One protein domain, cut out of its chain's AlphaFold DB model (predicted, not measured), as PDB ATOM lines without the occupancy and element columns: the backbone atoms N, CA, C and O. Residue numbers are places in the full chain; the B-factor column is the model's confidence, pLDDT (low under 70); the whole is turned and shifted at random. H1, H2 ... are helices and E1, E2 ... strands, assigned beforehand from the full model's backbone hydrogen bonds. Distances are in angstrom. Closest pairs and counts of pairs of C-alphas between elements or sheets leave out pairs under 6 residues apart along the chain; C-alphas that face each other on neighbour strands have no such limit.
ATOM      1  N   VAL A 262      40.725  32.857 -19.489       97.75
ATOM      2  CA  VAL A 262      40.775  31.403 -19.716       97.75
ATOM      3  C   VAL A 262      39.749  30.961 -20.759       97.75
ATOM      4  O   VAL A 262      40.063  30.132 -21.609       97.75
ATOM      5  N   ARG A 263      38.548  31.559 -20.754       98.38
ATOM      6  CA  ARG A 263      37.507  31.258 -21.743       98.38
ATOM      7  C   ARG A 263      37.949  31.670 -23.140       98.38
ATOM      8  O   ARG A 263      37.964  30.835 -24.033       98.38
ATOM      9  N   LEU A 264      38.360  32.924 -23.316       98.12
ATOM     10  CA  LEU A 264      38.707  33.451 -24.634       98.12
ATOM     11  C   LEU A 264      39.957  32.784 -25.213       98.12
ATOM     12  O   LEU A 264      40.042  32.604 -26.424       98.12
ATOM     13  N   TYR A 265      40.909  32.362 -24.376       97.81
ATOM     14  CA  TYR A 265      42.030  31.537 -24.829       97.81
ATOM     15  C   TYR A 265      41.549  30.211 -25.434       97.81
ATOM     16  O   TYR A 265      41.857  29.917 -26.589       97.81
ATOM     17  N   GLN A 266      40.740  29.443 -24.694       98.44
ATOM     18  CA  GLN A 266      40.236  28.153 -25.172       98.44
ATOM     19  C   GLN A 266      39.343  28.306 -26.413       98.44
ATOM     20  O   GLN A 266      39.458  27.525 -27.355       98.44
ATOM     21  N   GLN A 267      38.492  29.333 -26.447       98.62
ATOM     22  CA  GLN A 267      37.631  29.626 -27.593       98.62
ATOM     23  C   GLN A 267      38.457  29.961 -28.850       98.62
ATOM     24  O   GLN A 267      38.165  29.439 -29.926       98.62
ATOM     25  N   GLN A 268      39.510  30.782 -28.727       98.62
ATOM     26  CA  GLN A 268      40.427  31.089 -29.836       98.62
ATOM     27  C   GLN A 268      41.171  29.843 -30.317       98.62
ATOM     28  O   GLN A 268      41.270  29.615 -31.520       98.62
ATOM     29  N   HIS A 269      41.664  29.018 -29.391       98.50
ATOM     30  CA  HIS A 269      42.305  27.749 -29.722       98.50
ATOM     31  C   HIS A 269      41.357  26.836 -30.514       98.50
ATOM     32  O   HIS A 269      41.713  26.348 -31.588       98.50
ATOM     33  N   ASN A 270      40.125  26.658 -30.032       98.69
ATOM     34  CA  ASN A 270      39.113  25.857 -30.714       98.69
ATOM     35  C   ASN A 270      38.796  26.411 -32.112       98.69
ATOM     36  O   ASN A 270      38.741  25.646 -33.073       98.69
ATOM     37  N   ALA A 271      38.663  27.733 -32.253       98.44
ATOM     38  CA  ALA A 271      38.434  28.380 -33.544       98.44
ATOM     39  C   ALA A 271      39.606  28.190 -34.525       98.44
ATOM     40  O   ALA A 271      39.378  27.911 -35.703       98.44
ATOM     41  N   MET A 272      40.855  28.274 -34.056       98.44
ATOM     42  CA  MET A 272      42.045  28.004 -34.873       98.44
ATOM     43  C   MET A 272      42.071  26.558 -35.380       98.44
ATOM     44  O   MET A 272      42.281  26.327 -36.568       98.44
ATOM     45  N   VAL A 273      41.817  25.577 -34.510       98.50
ATOM     46  CA  VAL A 273      41.808  24.161 -34.912       98.50
ATOM     47  C   VAL A 273      40.649  23.863 -35.867       98.50
ATOM     48  O   VAL A 273      40.862  23.230 -36.900       98.50
ATOM     49  N   LEU A 274      39.437  24.354 -35.577       98.44
ATOM     50  CA  LEU A 274      38.267  24.163 -36.443       98.44
ATOM     51  C   LEU A 274      38.457  24.801 -37.816       98.44
ATOM     52  O   LEU A 274      38.192  24.151 -38.821       98.44
ATOM     53  N   SER A 275      38.925  26.047 -37.878       98.25
ATOM     54  CA  SER A 275      39.131  26.746 -39.151       98.25
ATOM     55  C   SER A 275      40.178  26.052 -40.030       98.25
ATOM     56  O   SER A 275      39.934  25.848 -41.218       98.25
ATOM     57  N   HIS A 276      41.294  25.593 -39.453       98.19
ATOM     58  CA  HIS A 276      42.282  24.802 -40.192       98.19
ATOM     59  C   HIS A 276      41.754  23.430 -40.617       98.19
ATOM     60  O   HIS A 276      42.073  22.972 -41.712       98.19
ATOM     61  N   TRP A 277      40.947  22.768 -39.787       98.56
ATOM     62  CA  TRP A 277      40.297  21.509 -40.154       98.56
ATOM     63  C   TRP A 277      39.304  21.698 -41.311       98.56
ATOM     64  O   TRP A 277      39.320  20.915 -42.263       98.56
ATOM     65  N   LEU A 278      38.508  22.774 -41.284       98.38
ATOM     66  CA  LEU A 278      37.579  23.133 -42.358       98.38
ATOM     67  C   LEU A 278      38.307  23.356 -43.693       98.38
ATOM     68  O   LEU A 278      37.877  22.816 -44.714       98.38
ATOM     69  N   GLU A 279      39.419  24.097 -43.701       97.12
ATOM     70  CA  GLU A 279      40.217  24.304 -44.917       97.12
ATOM     71  C   GLU A 279      40.923  23.021 -45.372       97.12
ATOM     72  O   GLU A 279      40.726  22.563 -46.498       97.12
ATOM     73  N   ASN A 280      41.734  22.421 -44.500       97.00
ATOM     74  CA  ASN A 280      42.687  21.385 -44.896       97.00
ATOM     75  C   ASN A 280      42.027  20.014 -45.064       97.00
ATOM     76  O   ASN A 280      42.269  19.327 -46.057       97.00
ATOM     77  N   SER A 281      41.197  19.605 -44.100       97.75
ATOM     78  CA  SER A 281      40.555  18.289 -44.112       97.75
ATOM     79  C   SER A 281      39.233  18.309 -44.868       97.75
ATOM     80  O   SER A 281      38.981  17.411 -45.665       97.75
ATOM     81  N   CYS A 282      38.400  19.331 -44.662       98.12
ATOM     82  CA  CYS A 282      37.077  19.395 -45.284       98.12
ATOM     83  C   CYS A 282      37.056  20.133 -46.626       98.12
ATOM     84  O   CYS A 282      36.047  20.065 -47.318       98.12
ATOM     85  N   GLY A 283      38.127  20.817 -47.036       96.88
ATOM     86  CA  GLY A 283      38.209  21.451 -48.354       96.88
ATOM     87  C   GLY A 283      37.369  22.719 -48.515       96.88
ATOM     88  O   GLY A 283      37.040  23.079 -49.644       96.88
ATOM     89  N   PHE A 284      37.001  23.405 -47.429       96.94
ATOM     90  CA  PHE A 284      36.338  24.714 -47.473       96.94
ATOM     91  C   PHE A 284      37.350  25.829 -47.765       96.94
ATOM     92  O   PHE A 284      37.596  26.702 -46.932       96.94
ATOM     93  N   VAL A 285      37.950  25.784 -48.954       92.25
ATOM     94  CA  VAL A 285      38.974  26.727 -49.418       92.25
ATOM     95  C   VAL A 285      38.448  27.496 -50.622       92.25
ATOM     96  O   VAL A 285      38.014  26.899 -51.609       92.25
ATOM     97  N   ASP A 286      38.541  28.825 -50.554       85.50
ATOM     98  CA  ASP A 286      38.120  29.705 -51.641       85.50
ATOM     99  C   ASP A 286      38.878  29.393 -52.941       85.50
ATOM    100  O   ASP A 286      40.106  29.511 -53.019       85.50
ATOM    101  N   LYS A 287      38.135  29.039 -53.993       82.62
ATOM    102  CA  LYS A 287      38.680  28.939 -55.346       82.62
ATOM    103  C   LYS A 287      38.508  30.298 -56.012       82.62
ATOM    104  O   LYS A 287      37.431  30.625 -56.507       82.62
ATOM    105  N   LYS A 288      39.595  31.079 -56.046       74.88
ATOM    106  CA  LYS A 288      39.628  32.411 -56.676       74.88
ATOM    107  C   LYS A 288      38.939  32.398 -58.045       74.88
ATOM    108  O   LYS A 288      39.299  31.613 -58.917       74.88
ATOM    109  N   GLY A 289      37.972  33.297 -58.222       70.44
ATOM    110  CA  GLY A 289      37.221  33.457 -59.472       70.44
ATOM    111  C   GLY A 289      36.029  32.508 -59.647       70.44
ATOM    112  O   GLY A 289      35.340  32.607 -60.659       70.44
ATOM    113  N   VAL A 290      35.743  31.626 -58.683       78.38
ATOM    114  CA  VAL A 290      34.591  30.714 -58.729       78.38
ATOM    115  C   VAL A 290      33.527  31.185 -57.738       78.38
ATOM    116  O   VAL A 290      33.618  30.943 -56.533       78.38
ATOM    117  N   LYS A 291      32.496  31.875 -58.244       77.44
ATOM    118  CA  LYS A 291      31.356  32.300 -57.419       77.44
ATOM    119  C   LYS A 291      30.668  31.070 -56.815       77.44
ATOM    120  O   LYS A 291      30.419  30.096 -57.519       77.44
ATOM    121  N   GLY A 292      30.375  31.127 -55.516       81.06
ATOM    122  CA  GLY A 292      29.761  30.017 -54.784       81.06
ATOM    123  C   GLY A 292      30.716  28.865 -54.459       81.06
ATOM    124  O   GLY A 292      30.251  27.790 -54.103       81.06
ATOM    125  N   SER A 293      32.041  29.034 -54.577       88.12
ATOM    126  CA  SER A 293      32.962  28.010 -54.073       88.12
ATOM    127  C   SER A 293      32.884  27.916 -52.542       88.12
ATOM    128  O   SER A 293      32.926  28.969 -51.892       88.12
ATOM    129  N   PRO A 294      32.880  26.703 -51.959       92.88
ATOM    130  CA  PRO A 294      32.978  26.538 -50.515       92.88
ATOM    131  C   PRO A 294      34.206  27.264 -49.963       92.88
ATOM    132  O   PRO A 294      35.283  27.169 -50.549       92.88
ATOM    133  N   ARG A 295      34.064  27.992 -48.858       94.94
ATOM    134  CA  ARG A 295      35.167  28.772 -48.273       94.94
ATOM    135  C   ARG A 295      35.011  28.919 -46.772       94.94
ATOM    136  O   ARG A 295      33.888  29.025 -46.290       94.94
ATOM    137  N   THR A 296      36.127  29.000 -46.062       96.69
ATOM    138  CA  THR A 296      36.184  29.367 -44.646       96.69
ATOM    139  C   THR A 296      36.564  30.838 -44.521       96.69
ATOM    140  O   THR A 296      37.466  31.325 -45.197       96.69
ATOM    141  N   ARG A 297      35.874  31.555 -43.642       96.12
ATOM    142  CA  ARG A 297      36.157  32.930 -43.243       96.12
ATOM    143  C   ARG A 297      36.573  32.913 -41.785       96.12
ATOM    144  O   ARG A 297      35.768  32.651 -40.892       96.12
ATOM    145  N   PHE A 298      37.847  33.177 -41.546       97.94
ATOM    146  CA  PHE A 298      38.363  33.389 -40.207       97.94
ATOM    147  C   PHE A 298      39.613  34.252 -40.269       97.94
ATOM    148  O   PHE A 298      40.564  33.913 -40.967       97.94
ATOM    149  N   VAL A 299      39.632  35.347 -39.512       97.56
ATOM    150  CA  VAL A 299      40.746  36.310 -39.508       97.56
ATOM    151  C   VAL A 299      42.059  35.723 -38.978       97.56
ATOM    152  O   VAL A 299      43.112  36.312 -39.191       97.56
ATOM    153  N   GLY A 300      42.011  34.567 -38.303       97.19
ATOM    154  CA  GLY A 300      43.190  33.818 -37.865       97.19
ATOM    155  C   GLY A 300      43.844  32.951 -38.948       97.19
ATOM    156  O   GLY A 300      44.968  32.490 -38.748       97.19
ATOM    157  N   LEU A 301      43.188  32.734 -40.092       97.75
ATOM    158  CA  LEU A 301      43.750  31.957 -41.198       97.75
ATOM    159  C   LEU A 301      44.629  32.833 -42.094       97.75
ATOM    160  O   LEU A 301      44.216  33.909 -42.513       97.75
ATOM    161  N   LYS A 302      45.803  32.327 -42.487       96.25
ATOM    162  CA  LYS A 302      46.699  33.004 -43.451       96.25
ATOM    163  C   LYS A 302      46.074  33.199 -44.837       96.25
ATOM    164  O   LYS A 302      46.538  34.039 -45.599       96.25
ATOM    165  N   SER A 303      45.063  32.402 -45.175       94.06
ATOM    166  CA  SER A 303      44.275  32.525 -46.404       94.06
ATOM    167  C   SER A 303      43.326  33.728 -46.379       94.06
ATOM    168  O   SER A 303      42.888  34.175 -47.441       94.06
ATOM    169  N   HIS A 304      43.018  34.275 -45.197       95.75
ATOM    170  CA  HIS A 304      42.130  35.421 -45.066       95.75
ATOM    171  C   HIS A 304      42.771  36.674 -45.688       95.75
ATOM    172  O   HIS A 304      43.896  37.021 -45.316       95.75
ATOM    173  N   PRO A 305      42.071  37.415 -46.573       94.56
ATOM    174  CA  PRO A 305      42.656  38.559 -47.279       94.56
ATOM    175  C   PRO A 305      43.235  39.632 -46.352       94.56
ATOM    176  O   PRO A 305      44.257  40.235 -46.663       94.56
ATOM    177  N   GLN A 306      42.600  39.848 -45.195       97.38
ATOM    178  CA  GLN A 306      43.055  40.804 -44.181       97.38
ATOM    179  C   GLN A 306      43.816  40.168 -42.997       97.38
ATOM    180  O   GLN A 306      43.867  40.781 -41.933       97.38
ATOM    181  N   PHE A 307      44.399  38.968 -43.131       97.94
ATOM    182  CA  PHE A 307      45.137  38.300 -42.038       97.94
ATOM    183  C   PHE A 307      46.244  39.182 -41.433       97.94
ATOM    184  O   PHE A 307      46.267  39.412 -40.223       97.94
ATOM    185  N   GLU A 308      47.138  39.719 -42.271       98.44
ATOM    186  CA  GLU A 308      48.258  40.548 -41.797       98.44
ATOM    187  C   GLU A 308      47.771  41.864 -41.180       98.44
ATOM    188  O   GLU A 308      48.267  42.278 -40.132       98.44
ATOM    189  N   LEU A 309      46.742  42.485 -41.773       98.56
ATOM    190  CA  LEU A 309      46.118  43.684 -41.215       98.56
ATOM    191  C   LEU A 309      45.534  43.393 -39.829       98.56
ATOM    192  O   LEU A 309      45.849  44.096 -38.874       98.56
ATOM    193  N   HIS A 310      44.737  42.335 -39.694       98.50
ATOM    194  CA  HIS A 310      44.138  41.946 -38.421       98.50
ATOM    195  C   HIS A 310      45.202  41.694 -37.346       98.50
ATOM    196  O   HIS A 310      45.121  42.222 -36.236       98.50
ATOM    197  N   LYS A 311      46.234  40.916 -37.676       98.00
ATOM    198  CA  LYS A 311      47.340  40.597 -36.769       98.00
ATOM    199  C   LYS A 311      48.136  41.835 -36.339       98.00
ATOM    200  O   LYS A 311      48.723  41.823 -35.261       98.00
ATOM    201  N   SER A 312      48.166  42.895 -37.149       98.00
ATOM    202  CA  SER A 312      48.982  44.082 -36.868       98.00
ATOM    203  C   SER A 312      48.543  44.875 -35.628       98.00
ATOM    204  O   SER A 312      49.372  45.566 -35.040       98.00
ATOM    205  N   PHE A 313      47.277  44.763 -35.203       97.31
ATOM    206  CA  PHE A 313      46.743  45.540 -34.075       97.31
ATOM    207  C   PHE A 313      45.886  44.748 -33.071       97.31
ATOM    208  O   PHE A 313      45.432  45.328 -32.084       97.31
ATOM    209  N   ASN A 314      45.697  43.440 -33.273       97.88
ATOM    210  CA  ASN A 314      44.973  42.555 -32.350       97.88
ATOM    211  C   ASN A 314      45.917  41.513 -31.731       97.88
ATOM    212  O   ASN A 314      46.808  40.999 -32.406       97.88
ATOM    213  N   SER A 315      45.705  41.147 -30.464       96.94
ATOM    214  CA  SER A 315      46.534  40.148 -29.760       96.94
ATOM    215  C   SER A 315      46.087  38.693 -29.963       96.94
ATOM    216  O   SER A 315      46.725  37.772 -29.452       96.94
ATOM    217  N   GLY A 316      45.021  38.465 -30.732       97.56
ATOM    218  CA  GLY A 316      44.538  37.141 -31.114       97.56
ATOM    219  C   GLY A 316      43.338  37.223 -32.063       97.56
ATOM    220  O   GLY A 316      42.813  38.318 -32.250       97.56
ATOM    221  N   PRO A 317      42.926  36.115 -32.708       97.44
ATOM    222  CA  PRO A 317      41.970  36.112 -33.825       97.44
ATOM    223  C   PRO A 317      40.485  36.162 -33.428       97.44
ATOM    224  O   PRO A 317      39.621  36.161 -34.302       97.44
ATOM    225  N   GLY A 318      40.165  36.153 -32.131       97.19
ATOM    226  CA  GLY A 318      38.790  35.944 -31.672       97.19
ATOM    227  C   GLY A 318      38.318  34.501 -31.896       97.19
ATOM    228  O   GLY A 318      39.110  33.608 -32.197       97.19
ATOM    229  N   ALA A 319      37.023  34.244 -31.697       97.50
ATOM    230  CA  ALA A 319      36.489  32.875 -31.720       97.50
ATOM    231  C   ALA A 319      35.196  32.696 -32.529       97.50
ATOM    232  O   ALA A 319      34.483  31.701 -32.375       97.50
ATOM    233  N   VAL A 320      34.886  33.669 -33.382       97.50
ATOM    234  CA  VAL A 320      33.806  33.565 -34.359       97.50
ATOM    235  C   VAL A 320      34.433  33.310 -35.721       97.50
ATOM    236  O   VAL A 320      35.311  34.051 -36.151       97.50
ATOM    237  N   LEU A 321      33.966  32.265 -36.391       97.25
ATOM    238  CA  LEU A 321      34.322  31.953 -37.767       97.25
ATOM    239  C   LEU A 321      33.054  31.655 -38.565       97.25
ATOM    240  O   LEU A 321      31.998  31.349 -38.004       97.25
ATOM    241  N   SER A 322      33.133  31.752 -39.880       96.31
ATOM    242  CA  SER A 322      32.035  31.367 -40.759       96.31
ATOM    243  C   SER A 322      32.555  30.581 -41.951       96.31
ATOM    244  O   SER A 322      33.745  30.591 -42.244       96.31
ATOM    245  N   PHE A 323      31.685  29.832 -42.611       96.62
ATOM    246  CA  PHE A 323      32.010  29.159 -43.857       96.62
ATOM    247  C   PHE A 323      30.783  29.094 -44.762       96.62
ATOM    248  O   PHE A 323      29.643  29.157 -44.305       96.62
ATOM    249  N   GLU A 324      31.032  28.997 -46.058       95.81
ATOM    250  CA  GLU A 324      30.019  28.899 -47.108       95.81
ATOM    251  C   GLU A 324      30.102  27.512 -47.732       95.81
ATOM    252  O   GLU A 324      31.195  26.965 -47.903       95.81
ATOM    253  N   THR A 325      28.954  26.940 -48.082       95.44
ATOM    254  CA  THR A 325      28.881  25.642 -48.766       95.44
ATOM    255  C   THR A 325      28.703  25.803 -50.277       95.44
ATOM    256  O   THR A 325      28.760  24.828 -51.014       95.44
ATOM    257  N   GLY A 326      28.460  27.018 -50.764       93.12
ATOM    258  CA  GLY A 326      28.013  27.268 -52.128       93.12
ATOM    259  C   GLY A 326      26.546  26.912 -52.372       93.12
ATOM    260  O   GLY A 326      26.067  27.040 -53.498       93.12
ATOM    261  N   SER A 327      25.819  26.438 -51.352       93.81
ATOM    262  CA  SER A 327      24.451  25.947 -51.497       93.81
ATOM    263  C   SER A 327      23.622  26.184 -50.243       93.81
ATOM    264  O   SER A 327      23.811  25.555 -49.200       93.81
ATOM    265  N   TYR A 328      22.605  27.034 -50.382       94.00
ATOM    266  CA  TYR A 328      21.639  27.287 -49.316       94.00
ATOM    267  C   TYR A 328      21.049  25.989 -48.741       94.00
ATOM    268  O   TYR A 328      20.938  25.851 -47.523       94.00
ATOM    269  N   GLU A 329      20.710  25.018 -49.594       95.88
ATOM    270  CA  GLU A 329      20.097  23.766 -49.145       95.88
ATOM    271  C   GLU A 329      21.048  22.905 -48.311       95.88
ATOM    272  O   GLU A 329      20.611  22.324 -47.315       95.88
ATOM    273  N   HIS A 330      22.337  22.850 -48.655       96.94
ATOM    274  CA  HIS A 330      23.320  22.126 -47.845       96.94
ATOM    275  C   HIS A 330      23.527  22.805 -46.493       96.94
ATOM    276  O   HIS A 330      23.461  22.136 -45.462       96.94
ATOM    277  N   SER A 331      23.674  24.132 -46.468       97.12
ATOM    278  CA  SER A 331      23.787  24.889 -45.217       97.12
ATOM    279  C   SER A 331      22.544  24.734 -44.334       97.12
ATOM    280  O   SER A 331      22.660  24.493 -43.132       97.12
ATOM    281  N   ARG A 332      21.342  24.779 -44.923       96.88
ATOM    282  CA  ARG A 332      20.077  24.573 -44.206       96.88
ATOM    283  C   ARG A 332      19.982  23.170 -43.614       96.88
ATOM    284  O   ARG A 332      19.584  23.036 -42.456       96.88
ATOM    285  N   ARG A 333      20.333  22.134 -44.385       97.44
ATOM    286  CA  ARG A 333      20.355  20.740 -43.909       97.44
ATOM    287  C   ARG A 333      21.369  20.551 -42.789       97.44
ATOM    288  O   ARG A 333      21.016  19.947 -41.787       97.44
ATOM    289  N   LEU A 334      22.563  21.131 -42.923       97.88
ATOM    290  CA  LEU A 334      23.608  21.080 -41.906       97.88
ATOM    291  C   LEU A 334      23.131  21.672 -40.580       97.88
ATOM    292  O   LEU A 334      23.126  20.981 -39.568       97.88
ATOM    293  N   VAL A 335      22.669  22.924 -40.590       97.00
ATOM    294  CA  VAL A 335      22.233  23.615 -39.365       97.00
ATOM    295  C   VAL A 335      20.966  22.993 -38.763       97.00
ATOM    296  O   VAL A 335      20.740  23.109 -37.565       97.00
ATOM    297  N   SER A 336      20.156  22.299 -39.567       96.19
ATOM    298  CA  SER A 336      18.955  21.587 -39.099       96.19
ATOM    299  C   SER A 336      19.195  20.095 -38.828       96.19
ATOM    300  O   SER A 336      18.230  19.362 -38.591       96.19
ATOM    301  N   SER A 337      20.441  19.619 -38.913       97.31
ATOM    302  CA  SER A 337      20.750  18.197 -38.792       97.31
ATOM    303  C   SER A 337      20.448  17.697 -37.383       97.31
ATOM    304  O   SER A 337      20.839  18.297 -36.385       97.31
ATOM    305  N   ARG A 338      19.806  16.529 -37.295       95.50
ATOM    306  CA  ARG A 338      19.548  15.848 -36.012       95.50
ATOM    307  C   ARG A 338      20.799  15.193 -35.422       95.50
ATOM    308  O   ARG A 338      20.728  14.634 -34.330       95.50
ATOM    309  N   LYS A 339      21.911  15.189 -36.164       96.56
ATOM    310  CA  LYS A 339      23.200  14.681 -35.688       96.56
ATOM    311  C   LYS A 339      23.914  15.666 -34.777       96.56
ATOM    312  O   LYS A 339      24.675  15.212 -33.935       96.56
ATOM    313  N   ILE A 340      23.601  16.956 -34.896       96.19
ATOM    314  CA  ILE A 340      24.123  17.995 -34.017       96.19
ATOM    315  C   ILE A 340      23.604  17.779 -32.591       96.19
ATOM    316  O   ILE A 340      22.398  17.837 -32.339       96.19
ATOM    317  N   LYS A 341      24.525  17.538 -31.659       96.25
ATOM    318  CA  LYS A 341      24.252  17.322 -30.230       96.25
ATOM    319  C   LYS A 341      24.982  18.321 -29.340       96.25
ATOM    320  O   LYS A 341      24.531  18.554 -28.222       96.25
ATOM    321  N   ILE A 342      26.098  18.878 -29.812       97.56
ATOM    322  CA  ILE A 342      26.932  19.813 -29.051       97.56
ATOM    323  C   ILE A 342      26.723  21.236 -29.561       97.56
ATOM    324  O   ILE A 342      26.503  22.143 -28.760       97.56
ATOM    325  N   TRP A 343      26.739  21.442 -30.882       97.50
ATOM    326  CA  TRP A 343      26.519  22.771 -31.451       97.50
ATOM    327  C   TRP A 343      25.080  23.244 -31.218       97.50
ATOM    328  O   TRP A 343      24.133  22.771 -31.837       97.50
ATOM    329  N   ALA A 344      24.883  24.235 -30.354       95.12
ATOM    330  CA  ALA A 344      23.549  24.779 -30.140       95.12
ATOM    331  C   ALA A 344      23.118  25.628 -31.349       95.12
ATOM    332  O   ALA A 344      23.769  26.618 -31.697       95.12
ATOM    333  N   VAL A 345      21.991  25.273 -31.972       93.56
ATOM    334  CA  VAL A 345      21.401  26.055 -33.068       93.56
ATOM    335  C   VAL A 345      20.719  27.295 -32.490       93.56
ATOM    336  O   VAL A 345      19.552  27.263 -32.104       93.56
ATOM    337  N   THR A 346      21.453  28.400 -32.381       89.31
ATOM    338  CA  THR A 346      20.933  29.647 -31.806       89.31
ATOM    339  C   THR A 346      21.678  30.882 -32.313       89.31
ATOM    340  O   THR A 346      22.755  30.806 -32.903       89.31
ATOM    341  N   VAL A 347      21.085  32.053 -32.091       86.62
ATOM    342  CA  VAL A 347      21.749  33.347 -32.286       86.62
ATOM    343  C   VAL A 347      22.677  33.658 -31.102       86.62
ATOM    344  O   VAL A 347      22.756  32.904 -30.140       86.62
ATOM    345  N   SER A 348      23.347  34.813 -31.136       90.94
ATOM    346  CA  SER A 348      24.399  35.211 -30.181       90.94
ATOM    347  C   SER A 348      25.769  34.575 -30.459       90.94
ATOM    348  O   SER A 348      25.958  33.994 -31.524       90.94
ATOM    349  N   PHE A 349      26.748  34.857 -29.595       94.25
ATOM    350  CA  PHE A 349      28.117  34.329 -29.597       94.25
ATOM    351  C   PHE A 349      28.829  34.701 -28.286       94.25
ATOM    352  O   PHE A 349      28.314  35.496 -27.496       94.25
ATOM    353  N   GLY A 350      30.035  34.168 -28.092       93.06
ATOM    354  CA  GLY A 350      30.954  34.575 -27.027       93.06
ATOM    355  C   GLY A 350      30.742  33.882 -25.684       93.06
ATOM    356  O   GLY A 350      31.450  34.195 -24.727       93.06
ATOM    357  N   CYS A 351      29.815  32.926 -25.601       95.06
ATOM    358  CA  CYS A 351      29.627  32.111 -24.410       95.06
ATOM    359  C   CYS A 351      30.491  30.850 -24.399       95.06
ATOM    360  O   CYS A 351      31.126  30.489 -25.387       95.06
ATOM    361  N   VAL A 352      30.506  30.179 -23.250       97.81
ATOM    362  CA  VAL A 352      31.218  28.910 -23.058       97.81
ATOM    363  C   VAL A 352      30.698  27.769 -23.938       97.81
ATOM    364  O   VAL A 352      31.452  26.831 -24.174       97.81
ATOM    365  N   ASN A 353      29.459  27.851 -24.432       97.62
ATOM    366  CA  ASN A 353      28.864  26.853 -25.318       97.62
ATOM    367  C   ASN A 353      29.087  27.195 -26.796       97.62
ATOM    368  O   ASN A 353      28.940  28.343 -27.216       97.62
ATOM    369  N   SER A 354      29.371  26.176 -27.595       98.31
ATOM    370  CA  SER A 354      29.535  26.289 -29.037       98.31
ATOM    371  C   SER A 354      28.190  26.453 -29.747       98.31
ATOM    372  O   SER A 354      27.237  25.720 -29.483       98.31
ATOM    373  N   LEU A 355      28.100  27.425 -30.663       97.62
ATOM    374  CA  LEU A 355      26.860  27.778 -31.368       97.62
ATOM    375  C   LEU A 355      27.030  27.686 -32.883       97.62
ATOM    376  O   LEU A 355      28.055  28.107 -33.421       97.62
ATOM    377  N   ILE A 356      25.987  27.226 -33.569       97.75
ATOM    378  CA  ILE A 356      25.894  27.187 -35.031       97.75
ATOM    379  C   ILE A 356      24.655  27.958 -35.493       97.75
ATOM    380  O   ILE A 356      23.598  27.911 -34.866       97.75
ATOM    381  N   SER A 357      24.775  28.717 -36.581       95.62
ATOM    382  CA  SER A 357      23.662  29.526 -37.095       95.62
ATOM    383  C   SER A 357      23.789  29.814 -38.586       95.62
ATOM    384  O   SER A 357      24.896  29.838 -39.117       95.62
ATOM    385  N   MET A 358      22.660  30.112 -39.237       95.06
ATOM    386  CA  MET A 358      22.624  30.754 -40.556       95.06
ATOM    387  C   MET A 358      22.230  32.227 -40.386       95.06
ATOM    388  O   MET A 358      21.045  32.508 -40.169       95.06
ATOM    389  N   PRO A 359      23.172  33.190 -40.453       88.88
ATOM    390  CA  PRO A 359      22.888  34.590 -40.138       88.88
ATOM    391  C   PRO A 359      21.707  35.171 -40.925       88.88
ATOM    392  O   PRO A 359      20.800  35.732 -40.311       88.88
ATOM    393  N   CYS A 360      21.650  34.942 -42.240       84.25
ATOM    394  CA  CYS A 360      20.594  35.432 -43.135       84.25
ATOM    395  C   CYS A 360      19.179  34.928 -42.794       84.25
ATOM    396  O   CYS A 360      18.200  35.586 -43.133       84.25
ATOM    397  N   LYS A 361      19.048  33.789 -42.100       83.81
ATOM    398  CA  LYS A 361      17.748  33.236 -41.666       83.81
ATOM    399  C   LYS A 361      17.455  33.449 -40.183       83.81
ATOM    400  O   LYS A 361      16.354  33.153 -39.736       83.81
ATOM    401  N   MET A 362      18.428  33.944 -39.422       83.19
ATOM    402  CA  MET A 362      18.332  34.075 -37.972       83.19
ATOM    403  C   MET A 362      18.659  35.513 -37.547       83.19
ATOM    404  O   MET A 362      17.784  36.373 -37.539       83.19
ATOM    405  N   SER A 363      19.917  35.817 -37.220       70.56
ATOM    406  CA  SER A 363      20.313  37.107 -36.631       70.56
ATOM    407  C   SER A 363      20.169  38.312 -37.569       70.56
ATOM    408  O   SER A 363      19.946  39.421 -37.087       70.56
ATOM    409  N   HIS A 364      20.273  38.099 -38.881       75.75
ATOM    410  CA  HIS A 364      20.200  39.129 -39.925       75.75
ATOM    411  C   HIS A 364      18.919  39.016 -40.763       75.75
ATOM    412  O   HIS A 364      18.772  39.726 -41.752       75.75
ATOM    413  N   ALA A 365      17.958  38.182 -40.347       76.44
ATOM    414  CA  ALA A 365      16.670  38.042 -41.031       76.44
ATOM    415  C   ALA A 365      15.852  39.348 -41.058       76.44
ATOM    416  O   ALA A 365      14.981  39.512 -41.904       76.44
ATOM    417  N   ALA A 366      16.136  40.278 -40.139       69.31
ATOM    418  CA  ALA A 366      15.506  41.596 -40.097       69.31
ATOM    419  C   ALA A 366      16.049  42.580 -41.151       69.31
ATOM    420  O   ALA A 366      15.466  43.648 -41.316       69.31
ATOM    421  N   ILE A 367      17.164  42.265 -41.827       75.06
ATOM    422  CA  ILE A 367      17.673  43.078 -42.936       75.06
ATOM    423  C   ILE A 367      16.861  42.732 -44.184       75.06
ATOM    424  O   ILE A 367      16.715  41.555 -44.532       75.06
ATOM    425  N   ASP A 368      16.350  43.768 -44.850       79.25
ATOM    426  CA  ASP A 368      15.533  43.629 -46.050       79.25
ATOM    427  C   ASP A 368      16.218  42.724 -47.101       79.25
ATOM    428  O   ASP A 368      17.419  42.876 -47.345       79.25
ATOM    429  N   PRO A 369      15.509  41.749 -47.706       81.62
ATOM    430  CA  PRO A 369      16.093  40.853 -48.701       81.62
ATOM    431  C   PRO A 369      16.744  41.566 -49.891       81.62
ATOM    432  O   PRO A 369      17.787  41.101 -50.347       81.62
ATOM    433  N   ALA A 370      16.182  42.682 -50.368       82.31
ATOM    434  CA  ALA A 370      16.768  43.439 -51.471       82.31
ATOM    435  C   ALA A 370      18.087  44.087 -51.038       82.31
ATOM    436  O   ALA A 370      19.071  43.998 -51.765       82.31
ATOM    437  N   LEU A 371      18.149  44.626 -49.816       78.75
ATOM    438  CA  LEU A 371      19.384  45.182 -49.258       78.75
ATOM    439  C   LEU A 371      20.454  44.103 -49.024       78.75
ATOM    440  O   LEU A 371      21.639  44.336 -49.251       78.75
ATOM    441  N   ARG A 372      20.058  42.898 -48.592       81.62
ATOM    442  CA  ARG A 372      20.990  41.762 -48.463       81.62
ATOM    443  C   ARG A 372      21.549  41.336 -49.818       81.62
ATOM    444  O   ARG A 372      22.737  41.042 -49.907       81.62
ATOM    445  N   GLN A 373      20.716  41.334 -50.856       80.88
ATOM    446  CA  GLN A 373      21.140  41.044 -52.221       80.88
ATOM    447  C   GLN A 373      22.062  42.137 -52.781       80.88
ATOM    448  O   GLN A 373      23.075  41.813 -53.393       80.88
ATOM    449  N   GLU A 374      21.742  43.411 -52.545       81.25
ATOM    450  CA  GLU A 374      22.572  44.561 -52.933       81.25
ATOM    451  C   GLU A 374      23.970  44.486 -52.310       81.25
ATOM    452  O   GLU A 374      24.969  44.730 -52.982       81.25
ATOM    453  N   ARG A 375      24.045  44.078 -51.039       80.62
ATOM    454  CA  ARG A 375      25.296  43.922 -50.284       80.62
ATOM    455  C   ARG A 375      25.977  42.553 -50.479       80.62
ATOM    456  O   ARG A 375      26.921  42.248 -49.757       80.62
ATOM    457  N   ASP A 376      25.495  41.731 -51.421       81.25
ATOM    458  CA  ASP A 376      25.988  40.377 -51.747       81.25
ATOM    459  C   ASP A 376      26.177  39.481 -50.504       81.25
ATOM    460  O   ASP A 376      27.170  38.765 -50.363       81.25
ATOM    461  N   PHE A 377      25.220  39.525 -49.565       84.81
ATOM    462  CA  PHE A 377      25.260  38.671 -48.378       84.81
ATOM    463  C   PHE A 377      25.093  37.191 -48.768       84.81
ATOM    464  O   PHE A 377      24.057  36.821 -49.331       84.81
ATOM    465  N   PRO A 378      26.040  36.307 -48.404       88.81
ATOM    466  CA  PRO A 378      25.929  34.879 -48.677       88.81
ATOM    467  C   PRO A 378      24.769  34.253 -47.886       88.81
ATOM    468  O   PRO A 378      24.795  34.147 -46.658       88.81
ATOM    469  N   GLU A 379      23.716  33.829 -48.590       90.75
ATOM    470  CA  GLU A 379      22.534  33.166 -48.006       90.75
ATOM    471  C   GLU A 379      22.850  31.782 -47.421       90.75
ATOM    472  O   GLU A 379      22.129  31.288 -46.554       90.75
ATOM    473  N   ASP A 380      23.925  31.153 -47.889       94.19
ATOM    474  CA  ASP A 380      24.412  29.849 -47.457       94.19
ATOM    475  C   ASP A 380      25.467  29.942 -46.341       94.19
ATOM    476  O   ASP A 380      26.000  28.915 -45.921       94.19
ATOM    477  N   LEU A 381      25.758  31.140 -45.829       95.00
ATOM    478  CA  LEU A 381      26.735  31.330 -44.765       95.00
ATOM    479  C   LEU A 381      26.316  30.596 -43.487       95.00
ATOM    480  O   LEU A 381      25.249  30.847 -42.917       95.00
ATOM    481  N   VAL A 382      27.203  29.739 -42.997       97.00
ATOM    482  CA  VAL A 382      27.106  29.094 -41.690       97.00
ATOM    483  C   VAL A 382      28.116  29.752 -40.767       97.00
ATOM    484  O   VAL A 382      29.305  29.813 -41.061       97.00
ATOM    485  N   ARG A 383      27.648  30.265 -39.633       97.38
ATOM    486  CA  ARG A 383      28.492  30.898 -38.618       97.38
ATOM    487  C   ARG A 383      28.647  29.970 -37.424       97.38
ATOM    488  O   ARG A 383      27.642  29.558 -36.841       97.38
ATOM    489  N   LEU A 384      29.897  29.728 -37.045       97.94
ATOM    490  CA  LEU A 384      30.292  28.984 -35.858       97.94
ATOM    491  C   LEU A 384      30.855  29.941 -34.810       97.94
ATOM    492  O   LEU A 384      31.734  30.761 -35.078       97.94
ATOM    493  N   CYS A 385      30.343  29.824 -33.594       97.44
ATOM    494  CA  CYS A 385      30.843  30.549 -32.436       97.44
ATOM    495  C   CYS A 385      31.444  29.510 -31.501       97.44
ATOM    496  O   CYS A 385      30.694  28.734 -30.914       97.44
ATOM    497  N   CYS A 386      32.770  29.454 -31.412       97.69
ATOM    498  CA  CYS A 386      33.444  28.387 -30.681       97.69
ATOM    499  C   CYS A 386      33.359  28.637 -29.173       97.69
ATOM    500  O   CYS A 386      33.699  29.723 -28.697       97.69
ATOM    501  N   GLY A 387      32.905  27.624 -28.442       98.12
ATOM    502  CA  GLY A 387      32.909  27.551 -26.988       98.12
ATOM    503  C   GLY A 387      34.208  26.951 -26.449       98.12
ATOM    504  O   GLY A 387      35.254  26.981 -27.107       98.12
ATOM    505  N   ILE A 388      34.144  26.420 -25.230       98.38
ATOM    506  CA  ILE A 388      35.293  25.845 -24.509       98.38
ATOM    507  C   ILE A 388      35.257  24.315 -24.422       98.38
ATOM    508  O   ILE A 388      36.004  23.728 -23.642       98.38
ATOM    509  N   GLU A 389      34.381  23.664 -25.189       98.06
ATOM    510  CA  GLU A 389      34.282  22.207 -25.241       98.06
ATOM    511  C   GLU A 389      35.558  21.558 -25.797       98.06
ATOM    512  O   GLU A 389      36.448  22.218 -26.348       98.06
ATOM    513  N   ASN A 390      35.639  20.229 -25.674       97.00
ATOM    514  CA  ASN A 390      36.710  19.469 -26.298       97.00
ATOM    515  C   ASN A 390      36.653  19.635 -27.821       97.00
ATOM    516  O   ASN A 390      35.645  19.340 -28.462       97.00
ATOM    517  N   ILE A 391      37.770  20.063 -28.400       97.12
ATOM    518  CA  ILE A 391      37.858  20.361 -29.826       97.12
ATOM    519  C   ILE A 391      37.522  19.164 -30.725       97.12
ATOM    520  O   ILE A 391      36.876  19.334 -31.755       97.12
ATOM    521  N   ALA A 392      37.893  17.949 -30.323       96.94
ATOM    522  CA  ALA A 392      37.613  16.757 -31.116       96.94
ATOM    523  C   ALA A 392      36.123  16.422 -31.136       96.94
ATOM    524  O   ALA A 392      35.612  15.969 -32.156       96.94
ATOM    525  N   ASP A 393      35.429  16.668 -30.027       98.00
ATOM    526  CA  ASP A 393      33.989  16.446 -29.935       98.00
ATOM    527  C   ASP A 393      33.248  17.460 -30.814       98.00
ATOM    528  O   ASP A 393      32.353  17.080 -31.561       98.00
ATOM    529  N   LEU A 394      33.693  18.724 -30.827       98.31
ATOM    530  CA  LEU A 394      33.158  19.751 -31.730       98.31
ATOM    531  C   LEU A 394      33.364  19.408 -33.211       98.31
ATOM    532  O   LEU A 394      32.442  19.591 -34.009       98.31
ATOM    533  N   GLN A 395      34.552  18.916 -33.581       98.38
ATOM    534  CA  GLN A 395      34.838  18.478 -34.951       98.38
ATOM    535  C   GLN A 395      33.986  17.262 -35.338       98.38
ATOM    536  O   GLN A 395      33.419  17.249 -36.425       98.38
ATOM    537  N   ASN A 396      33.865  16.265 -34.455       98.06
ATOM    538  CA  ASN A 396      33.055  15.069 -34.699       98.06
ATOM    539  C   ASN A 396      31.569  15.396 -34.860       98.06
ATOM    540  O   ASN A 396      30.953  14.941 -35.819       98.06
ATOM    541  N   ASP A 397      31.004  16.205 -33.962       98.56
ATOM    542  CA  ASP A 397      29.592  16.603 -34.012       98.56
ATOM    543  C   ASP A 397      29.276  17.342 -35.323       98.56
ATOM    544  O   ASP A 397      28.285  17.055 -35.999       98.56
ATOM    545  N   LEU A 398      30.176  18.241 -35.741       98.44
ATOM    546  CA  LEU A 398      30.050  18.959 -37.007       98.44
ATOM    547  C   LEU A 398      30.242  18.039 -38.223       98.44
ATOM    548  O   LEU A 398      29.516  18.173 -39.207       98.44
ATOM    549  N   LEU A 399      31.185  17.096 -38.166       98.50
ATOM    550  CA  LEU A 399      31.435  16.114 -39.221       98.50
ATOM    551  C   LEU A 399      30.230  15.188 -39.431       98.50
ATOM    552  O   LEU A 399      29.811  14.996 -40.570       98.50
ATOM    553  N   GLU A 400      29.639  14.651 -38.357       98.50
ATOM    554  CA  GLU A 400      28.423  13.831 -38.444       98.50
ATOM    555  C   GLU A 400      27.278  14.610 -39.103       98.50
ATOM    556  O   GLU A 400      26.568  14.076 -39.957       98.50
ATOM    557  N   ALA A 401      27.130  15.890 -38.751       98.31
ATOM    558  CA  ALA A 401      26.134  16.770 -39.346       98.31
ATOM    559  C   ALA A 401      26.423  17.085 -40.825       98.31
ATOM    560  O   ALA A 401      25.497  17.154 -41.633       98.31
ATOM    561  N   MET A 402      27.692  17.231 -41.215       98.50
ATOM    562  CA  MET A 402      28.092  17.413 -42.616       98.50
ATOM    563  C   MET A 402      27.853  16.161 -43.467       98.50
ATOM    564  O   MET A 402      27.501  16.287 -44.641       98.50
ATOM    565  N   ILE A 403      28.008  14.965 -42.894       98.38
ATOM    566  CA  ILE A 403      27.668  13.703 -43.566       98.38
ATOM    567  C   ILE A 403      26.152  13.608 -43.775       98.38
ATOM    568  O   ILE A 403      25.696  13.348 -44.884       98.38
ATOM    569  N   ASP A 404      25.363  13.889 -42.735       98.19
ATOM    570  CA  ASP A 404      23.893  13.909 -42.804       98.19
ATOM    571  C   ASP A 404      23.360  14.952 -43.805       98.19
ATOM    572  O   ASP A 404      22.386  14.711 -44.518       98.19
ATOM    573  N   ALA A 405      24.040  16.095 -43.921       97.81
ATOM    574  CA  ALA A 405      23.717  17.154 -44.875       97.81
ATOM    575  C   ALA A 405      24.184  16.885 -46.318       97.81
ATOM    576  O   ALA A 405      23.990  17.742 -47.187       97.81
ATOM    577  N   ASP A 406      24.771  15.715 -46.580       97.75
ATOM    578  CA  ASP A 406      25.311  15.299 -47.877       97.75
ATOM    579  C   ASP A 406      26.443  16.204 -48.408       97.75
ATOM    580  O   ASP A 406      26.574  16.432 -49.609       97.75
ATOM    581  N   ILE A 407      27.259  16.745 -47.500       98.06
ATOM    582  CA  ILE A 407      28.415  17.607 -47.805       98.06
ATOM    583  C   ILE A 407      29.703  16.775 -47.834       98.06
ATOM    584  O   ILE A 407      30.528  16.924 -48.736       98.06
ATOM    585  N   ILE A 408      29.875  15.906 -46.836       98.06
ATOM    586  CA  ILE A 408      31.091  15.118 -46.613       98.06
ATOM    587  C   ILE A 408      30.776  13.624 -46.691       98.06
ATOM    588  O   ILE A 408      29.753  13.161 -46.200       98.06
ATOM    589  N   GLU A 409      31.693  12.860 -47.270       98.19
ATOM    590  CA  GLU A 409      31.723  11.401 -47.242       98.19
ATOM    591  C   GLU A 409      33.022  10.949 -46.559       98.19
ATOM    592  O   GLU A 409      34.101  11.472 -46.848       98.19
ATOM    593  N   LEU A 410      32.930   9.972 -45.656       97.94
ATOM    594  CA  LEU A 410      34.102   9.327 -45.069       97.94
ATOM    595  C   LEU A 410      34.507   8.103 -45.889       97.94
ATOM    596  O   LEU A 410      33.673   7.260 -46.213       97.94
ATOM    597  N   ARG A 411      35.803   7.992 -46.179       96.56
ATOM    598  CA  ARG A 411      36.422   6.877 -46.906       96.56
ATOM    599  C   ARG A 411      37.530   6.241 -46.076       96.56
ATOM    600  O   ARG A 411      37.930   6.784 -45.045       96.56
ATOM    601  N   ASP A 412      37.999   5.078 -46.520       95.44
ATOM    602  CA  ASP A 412      39.125   4.359 -45.914       95.44
ATOM    603  C   ASP A 412      38.934   4.131 -44.405       95.44
ATOM    604  O   ASP A 412      39.785   4.487 -43.591       95.44
ATOM    605  N   GLU A 413      37.767   3.597 -44.026       93.62
ATOM    606  CA  GLU A 413      37.380   3.372 -42.621       93.62
ATOM    607  C   GLU A 413      37.389   4.663 -41.773       93.62
ATOM    608  O   GLU A 413      37.658   4.638 -40.574       93.62
ATOM    609  N   GLY A 414      37.112   5.816 -42.393       92.81
ATOM    610  CA  GLY A 414      37.065   7.120 -41.725       92.81
ATOM    611  C   GLY A 414      38.393   7.874 -41.684       92.81
ATOM    612  O   GLY A 414      38.442   8.975 -41.130       92.81
ATOM    613  N   LYS A 415      39.459   7.327 -42.286       95.50
ATOM    614  CA  LYS A 415      40.785   7.971 -42.355       95.50
ATOM    615  C   LYS A 415      40.839   9.119 -43.359       95.50
ATOM    616  O   LYS A 415      41.693   9.995 -43.227       95.50
ATOM    617  N   THR A 416      39.922   9.139 -44.321       97.69
ATOM    618  CA  THR A 416      39.897  10.121 -45.405       97.69
ATOM    619  C   THR A 416      38.539  10.815 -45.457       97.69
ATOM    620  O   THR A 416      37.496  10.166 -45.380       97.69
ATOM    621  N   ILE A 417      38.553  12.138 -45.605       98.31
ATOM    622  CA  ILE A 417      37.382  12.974 -45.870       98.31
ATOM    623  C   ILE A 417      37.333  13.283 -47.370       98.31
ATOM    624  O   ILE A 417      38.321  13.739 -47.948       98.31
ATOM    625  N   TYR A 418      36.173  13.053 -47.983       98.31
ATOM    626  CA  TYR A 418      35.836  13.499 -49.331       98.31
ATOM    627  C   TYR A 418      34.737  14.563 -49.273       98.31
ATOM    628  O   TYR A 418      33.641  14.301 -48.780       98.31
ATOM    629  N   ASN A 419      35.008  15.761 -49.791       97.69
ATOM    630  CA  ASN A 419      34.008  16.815 -49.927       97.69
ATOM    631  C   ASN A 419      33.274  16.683 -51.263       97.69
ATOM    632  O   ASN A 419      33.838  16.909 -52.337       97.69
ATOM    633  N   LYS A 420      31.981  16.361 -51.186       97.00
ATOM    634  CA  LYS A 420      31.119  16.140 -52.352       97.00
ATOM    635  C   LYS A 420      30.859  17.415 -53.156       97.00
ATOM    636  O   LYS A 420      30.558  17.323 -54.342       97.00
ATOM    637  N   LEU A 421      30.988  18.587 -52.535       94.50
ATOM    638  CA  LEU A 421      30.694  19.884 -53.152       94.50
ATOM    639  C   LEU A 421      31.768  20.317 -54.151       94.50
ATOM    640  O   LEU A 421      31.487  21.074 -55.077       94.50
ATOM    641  N   ASN A 422      33.014  19.882 -53.954       94.25
ATOM    642  CA  ASN A 422      34.146  20.361 -54.752       94.25
ATOM    643  C   ASN A 422      35.189  19.292 -55.111       94.25
ATOM    644  O   ASN A 422      36.188  19.631 -55.756       94.25
ATOM    645  N   GLY A 423      34.963  18.040 -54.711       94.94
ATOM    646  CA  GLY A 423      35.826  16.899 -54.997       94.94
ATOM    647  C   GLY A 423      37.098  16.818 -54.146       94.94
ATOM    648  O   GLY A 423      37.965  16.005 -54.457       94.94
ATOM    649  N   HIS A 424      37.250  17.658 -53.114       96.06
ATOM    650  CA  HIS A 424      38.438  17.657 -52.251       96.06
ATOM    651  C   HIS A 424      38.574  16.335 -51.494       96.06
ATOM    652  O   HIS A 424      37.595  15.838 -50.943       96.06
ATOM    653  N   ILE A 425      39.787  15.783 -51.449       97.56
ATOM    654  CA  ILE A 425      40.124  14.563 -50.708       97.56
ATOM    655  C   ILE A 425      41.309  14.880 -49.802       97.56
ATOM    656  O   ILE A 425      42.357  15.301 -50.290       97.56
ATOM    657  N   ALA A 426      41.163  14.648 -48.501       97.81
ATOM    658  CA  ALA A 426      42.247  14.835 -47.541       97.81
ATOM    659  C   ALA A 426      42.115  13.906 -46.334       97.81
ATOM    660  O   ALA A 426      41.055  13.344 -46.058       97.81
ATOM    661  N   THR A 427      43.207  13.753 -45.587       97.81
ATOM    662  CA  THR A 427      43.213  13.001 -44.331       97.81
ATOM    663  C   THR A 427      42.238  13.617 -43.328       97.81
ATOM    664  O   THR A 427      42.182  14.838 -43.149       97.81
ATOM    665  N   ASN A 428      41.493  12.759 -42.637       96.56
ATOM    666  CA  ASN A 428      40.669  13.145 -41.507       96.56
ATOM    667  C   ASN A 428      41.562  13.473 -40.300       96.56
ATOM    668  O   ASN A 428      42.172  12.583 -39.710       96.56
ATOM    669  N   THR A 429      41.643  14.753 -39.939       96.69
ATOM    670  CA  THR A 429      42.480  15.238 -38.828       96.69
ATOM    671  C   THR A 429      41.690  15.510 -37.547       96.69
ATOM    672  O   THR A 429      42.193  16.177 -36.645       96.69
ATOM    673  N   VAL A 430      40.462  14.988 -37.425       96.06
ATOM    674  CA  VAL A 430      39.690  15.070 -36.175       96.06
ATOM    675  C   VAL A 430      40.540  14.617 -34.985       96.06
ATOM    676  O   VAL A 430      41.169  13.559 -35.003       96.06
ATOM    677  N   GLY A 431      40.537  15.422 -33.923       90.31
ATOM    678  CA  GLY A 431      41.298  15.150 -32.708       90.31
ATOM    679  C   GLY A 431      42.778  15.522 -32.772       90.31
ATOM    680  O   GLY A 431      43.429  15.501 -31.726       90.31
ATOM    681  N   GLN A 432      43.297  15.930 -33.935       90.81
ATOM    682  CA  GLN A 432      44.536  16.702 -33.992       90.81
ATOM    683  C   GLN A 432      44.282  18.109 -33.439       90.81
ATOM    684  O   GLN A 432      43.200  18.669 -33.598       90.81
ATOM    685  N   GLY A 433      45.278  18.675 -32.754       84.94
ATOM    686  CA  GLY A 433      45.131  19.963 -32.073       84.94
ATOM    687  C   GLY A 433      44.466  19.873 -30.698       84.94
ATOM    688  O   GLY A 433      44.067  20.895 -30.162       84.94
ATOM    689  N   LYS A 434      44.340  18.684 -30.091       85.88
ATOM    690  CA  LYS A 434      44.035  18.590 -28.654       85.88
ATOM    691  C   LYS A 434      45.168  19.226 -27.849       85.88
ATOM    692  O   LYS A 434      46.338  18.963 -28.122       85.88
ATOM    693  N   LEU A 435      44.806  20.017 -26.840       86.69
ATOM    694  CA  LEU A 435      45.779  20.491 -25.862       86.69
ATOM    695  C   LEU A 435      46.358  19.290 -25.098       86.69
ATOM    696  O   LEU A 435      45.597  18.367 -24.775       86.69
ATOM    697  N   PRO A 436      47.672  19.292 -24.811       86.94
ATOM    698  CA  PRO A 436      48.258  18.295 -23.932       86.94
ATOM    699  C   PRO A 436      47.608  18.388 -22.550       86.94
ATOM    700  O   PRO A 436      47.140  19.450 -22.129       86.94
ATOM    701  N   ASN A 437      47.571  17.272 -21.827       87.44
ATOM    702  CA  ASN A 437      47.236  17.347 -20.410       87.44
ATOM    703  C   ASN A 437      48.381  18.023 -19.630       87.44
ATOM    704  O   ASN A 437      49.506  18.129 -20.114       87.44
ATOM    705  N   ILE A 438      48.108  18.457 -18.397       90.50
ATOM    706  CA  ILE A 438      49.086  19.222 -17.610       90.50
ATOM    707  C   ILE A 438      50.382  18.440 -17.327       90.50
ATOM    708  O   ILE A 438      51.448  19.035 -17.223       90.50
ATOM    709  N   TYR A 439      50.327  17.107 -17.234       91.12
ATOM    710  CA  TYR A 439      51.531  16.294 -17.067       91.12
ATOM    711  C   TYR A 439      52.344  16.227 -18.360       91.12
ATOM    712  O   TYR A 439      53.557  16.405 -18.323       91.12
ATOM    713  N   GLU A 440      51.686  16.032 -19.503       89.62
ATOM    714  CA  GLU A 440      52.342  16.057 -20.814       89.62
ATOM    715  C   GLU A 440      53.016  17.411 -21.076       89.62
ATOM    716  O   GLU A 440      54.151  17.442 -21.543       89.62
ATOM    717  N   GLU A 441      52.358  18.522 -20.725       89.56
ATOM    718  CA  GLU A 441      52.911  19.871 -20.891       89.56
ATOM    719  C   GLU A 441      54.188  20.083 -20.059       89.56
ATOM    720  O   GLU A 441      55.188  20.574 -20.579       89.56
ATOM    721  N   PHE A 442      54.189  19.677 -18.784       91.94
ATOM    722  CA  PHE A 442      55.322  19.918 -17.879       91.94
ATOM    723  C   PHE A 442      56.454  18.894 -18.001       91.94
ATOM    724  O   PHE A 442      57.616  19.242 -17.790       91.94
ATOM    725  N   PHE A 443      56.139  17.639 -18.320       92.06
ATOM    726  CA  PHE A 443      57.119  16.550 -18.335       92.06
ATOM    727  C   PHE A 443      57.493  16.087 -19.745       92.06
ATOM    728  O   PHE A 443      58.422  15.294 -19.885       92.06
ATOM    729  N   SER A 444      56.813  16.578 -20.790       85.31
ATOM    730  CA  SER A 444      57.025  16.159 -22.186       85.31
ATOM    731  C   SER A 444      56.924  14.635 -22.390       85.31
ATOM    732  O   SER A 444      57.551  14.076 -23.289       85.31
TER     733      SER A 444
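What this domain is: This is residues 262 to 444 of the 460 residues of a protein of Lachancea quebecensis (UniProt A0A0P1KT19). A small twisted sheet, E1 E2 E4 E3, has the long helix H1 over one face and the short H3 beside its strands on that face; H5 spans from H1 to H3, and a second small sheet, E5 E6 E7, packs on its residues 399 to 403. H2 and H4 lie away from both sheets, and residues 437 to 443, with H6, stick out as a tail. The printed part has 183 residues with six named helices and seven named strands, in the order H1 E1 H2 E2 H3 E3 H4 E4 H5 E5 E6 E7 H6. Both sheets are antiparallel, and the class is mixed, with under half of the residues in named elements. The whole is compact, with a radius of gyration of the C-alphas of 16.4 A and spans of 58 by 43 by 32 A.

Where its parts are: Find C-alpha 262 at (40.775, 31.403, -19.716); from there H1 runs 27.2 A to residue 280. Next come E1, residues 295 to 297, H2, 307 to 313, and E2, 320 to 324, 14.1 A long. H3 is residues 328 to 335, E3 355 to 357, H4 369 to 374 and E4 382 to 385. H5 begins at C-alpha 391, (37.858, 20.361, -29.826), and runs 20.1 A to residue 404. E5, 408 to 411, E6, 416 to 419, and E7, 425 to 427, follow; H6, 438 to 443, ends at C-alpha 443, (57.119, 16.550, -18.335).

How they stand to each other: Look first at the four-strand sheet, where these backbone pairs are within hydrogen-bond range: N 297 and O 322, 2.7 A, across the antiparallel neighbours E1 and E2; N 323 and O 382, 2.8 A, across the antiparallel neighbours E2 and E4; and N 383 and O 357, 2.8 A, across the antiparallel neighbours E4 and E3. H1 is on this sheet at a height of 8.8 A and runs along the strands, at 13 degrees to E2 on the local plane. H3 is on the same face, over none of the strands; these are two layers, helices on one face of a sheet. E2, H3 and E3 form a split strand-helix-strand unit, E4 between its strands, with a right-handed crossover. H5 touches H1 with residues 391 to 395 alone, closest at C-alphas 270 and 391, 5.7 A. H5 touches H3 with residues 401 to 404 alone, closest at C-alphas 334 and 401, 5.6 A. H5 stands up from the second sheet, a meander of hairpins, each strand the antiparallel neighbour of the one before; N 418 and O 409 are 2.8 A apart, and N 417 and O 426 2.8 A. H2, H4 and H6 touch no helix. Every O i to N i+4 pair is within hydrogen-bond range in H1, H3, H4, H5 and H6, and 2 of 3 in H2.

The domain as a whole: The two C-alphas farthest apart, of Ala 370 and Phe 443, are 58.7 A apart. The printed part has no cut. The links H1 to E1, H3 to E3 and E3 to H4 are long. Mean pLDDT of the printed part is 93.6, and residue 366 alone is under 70.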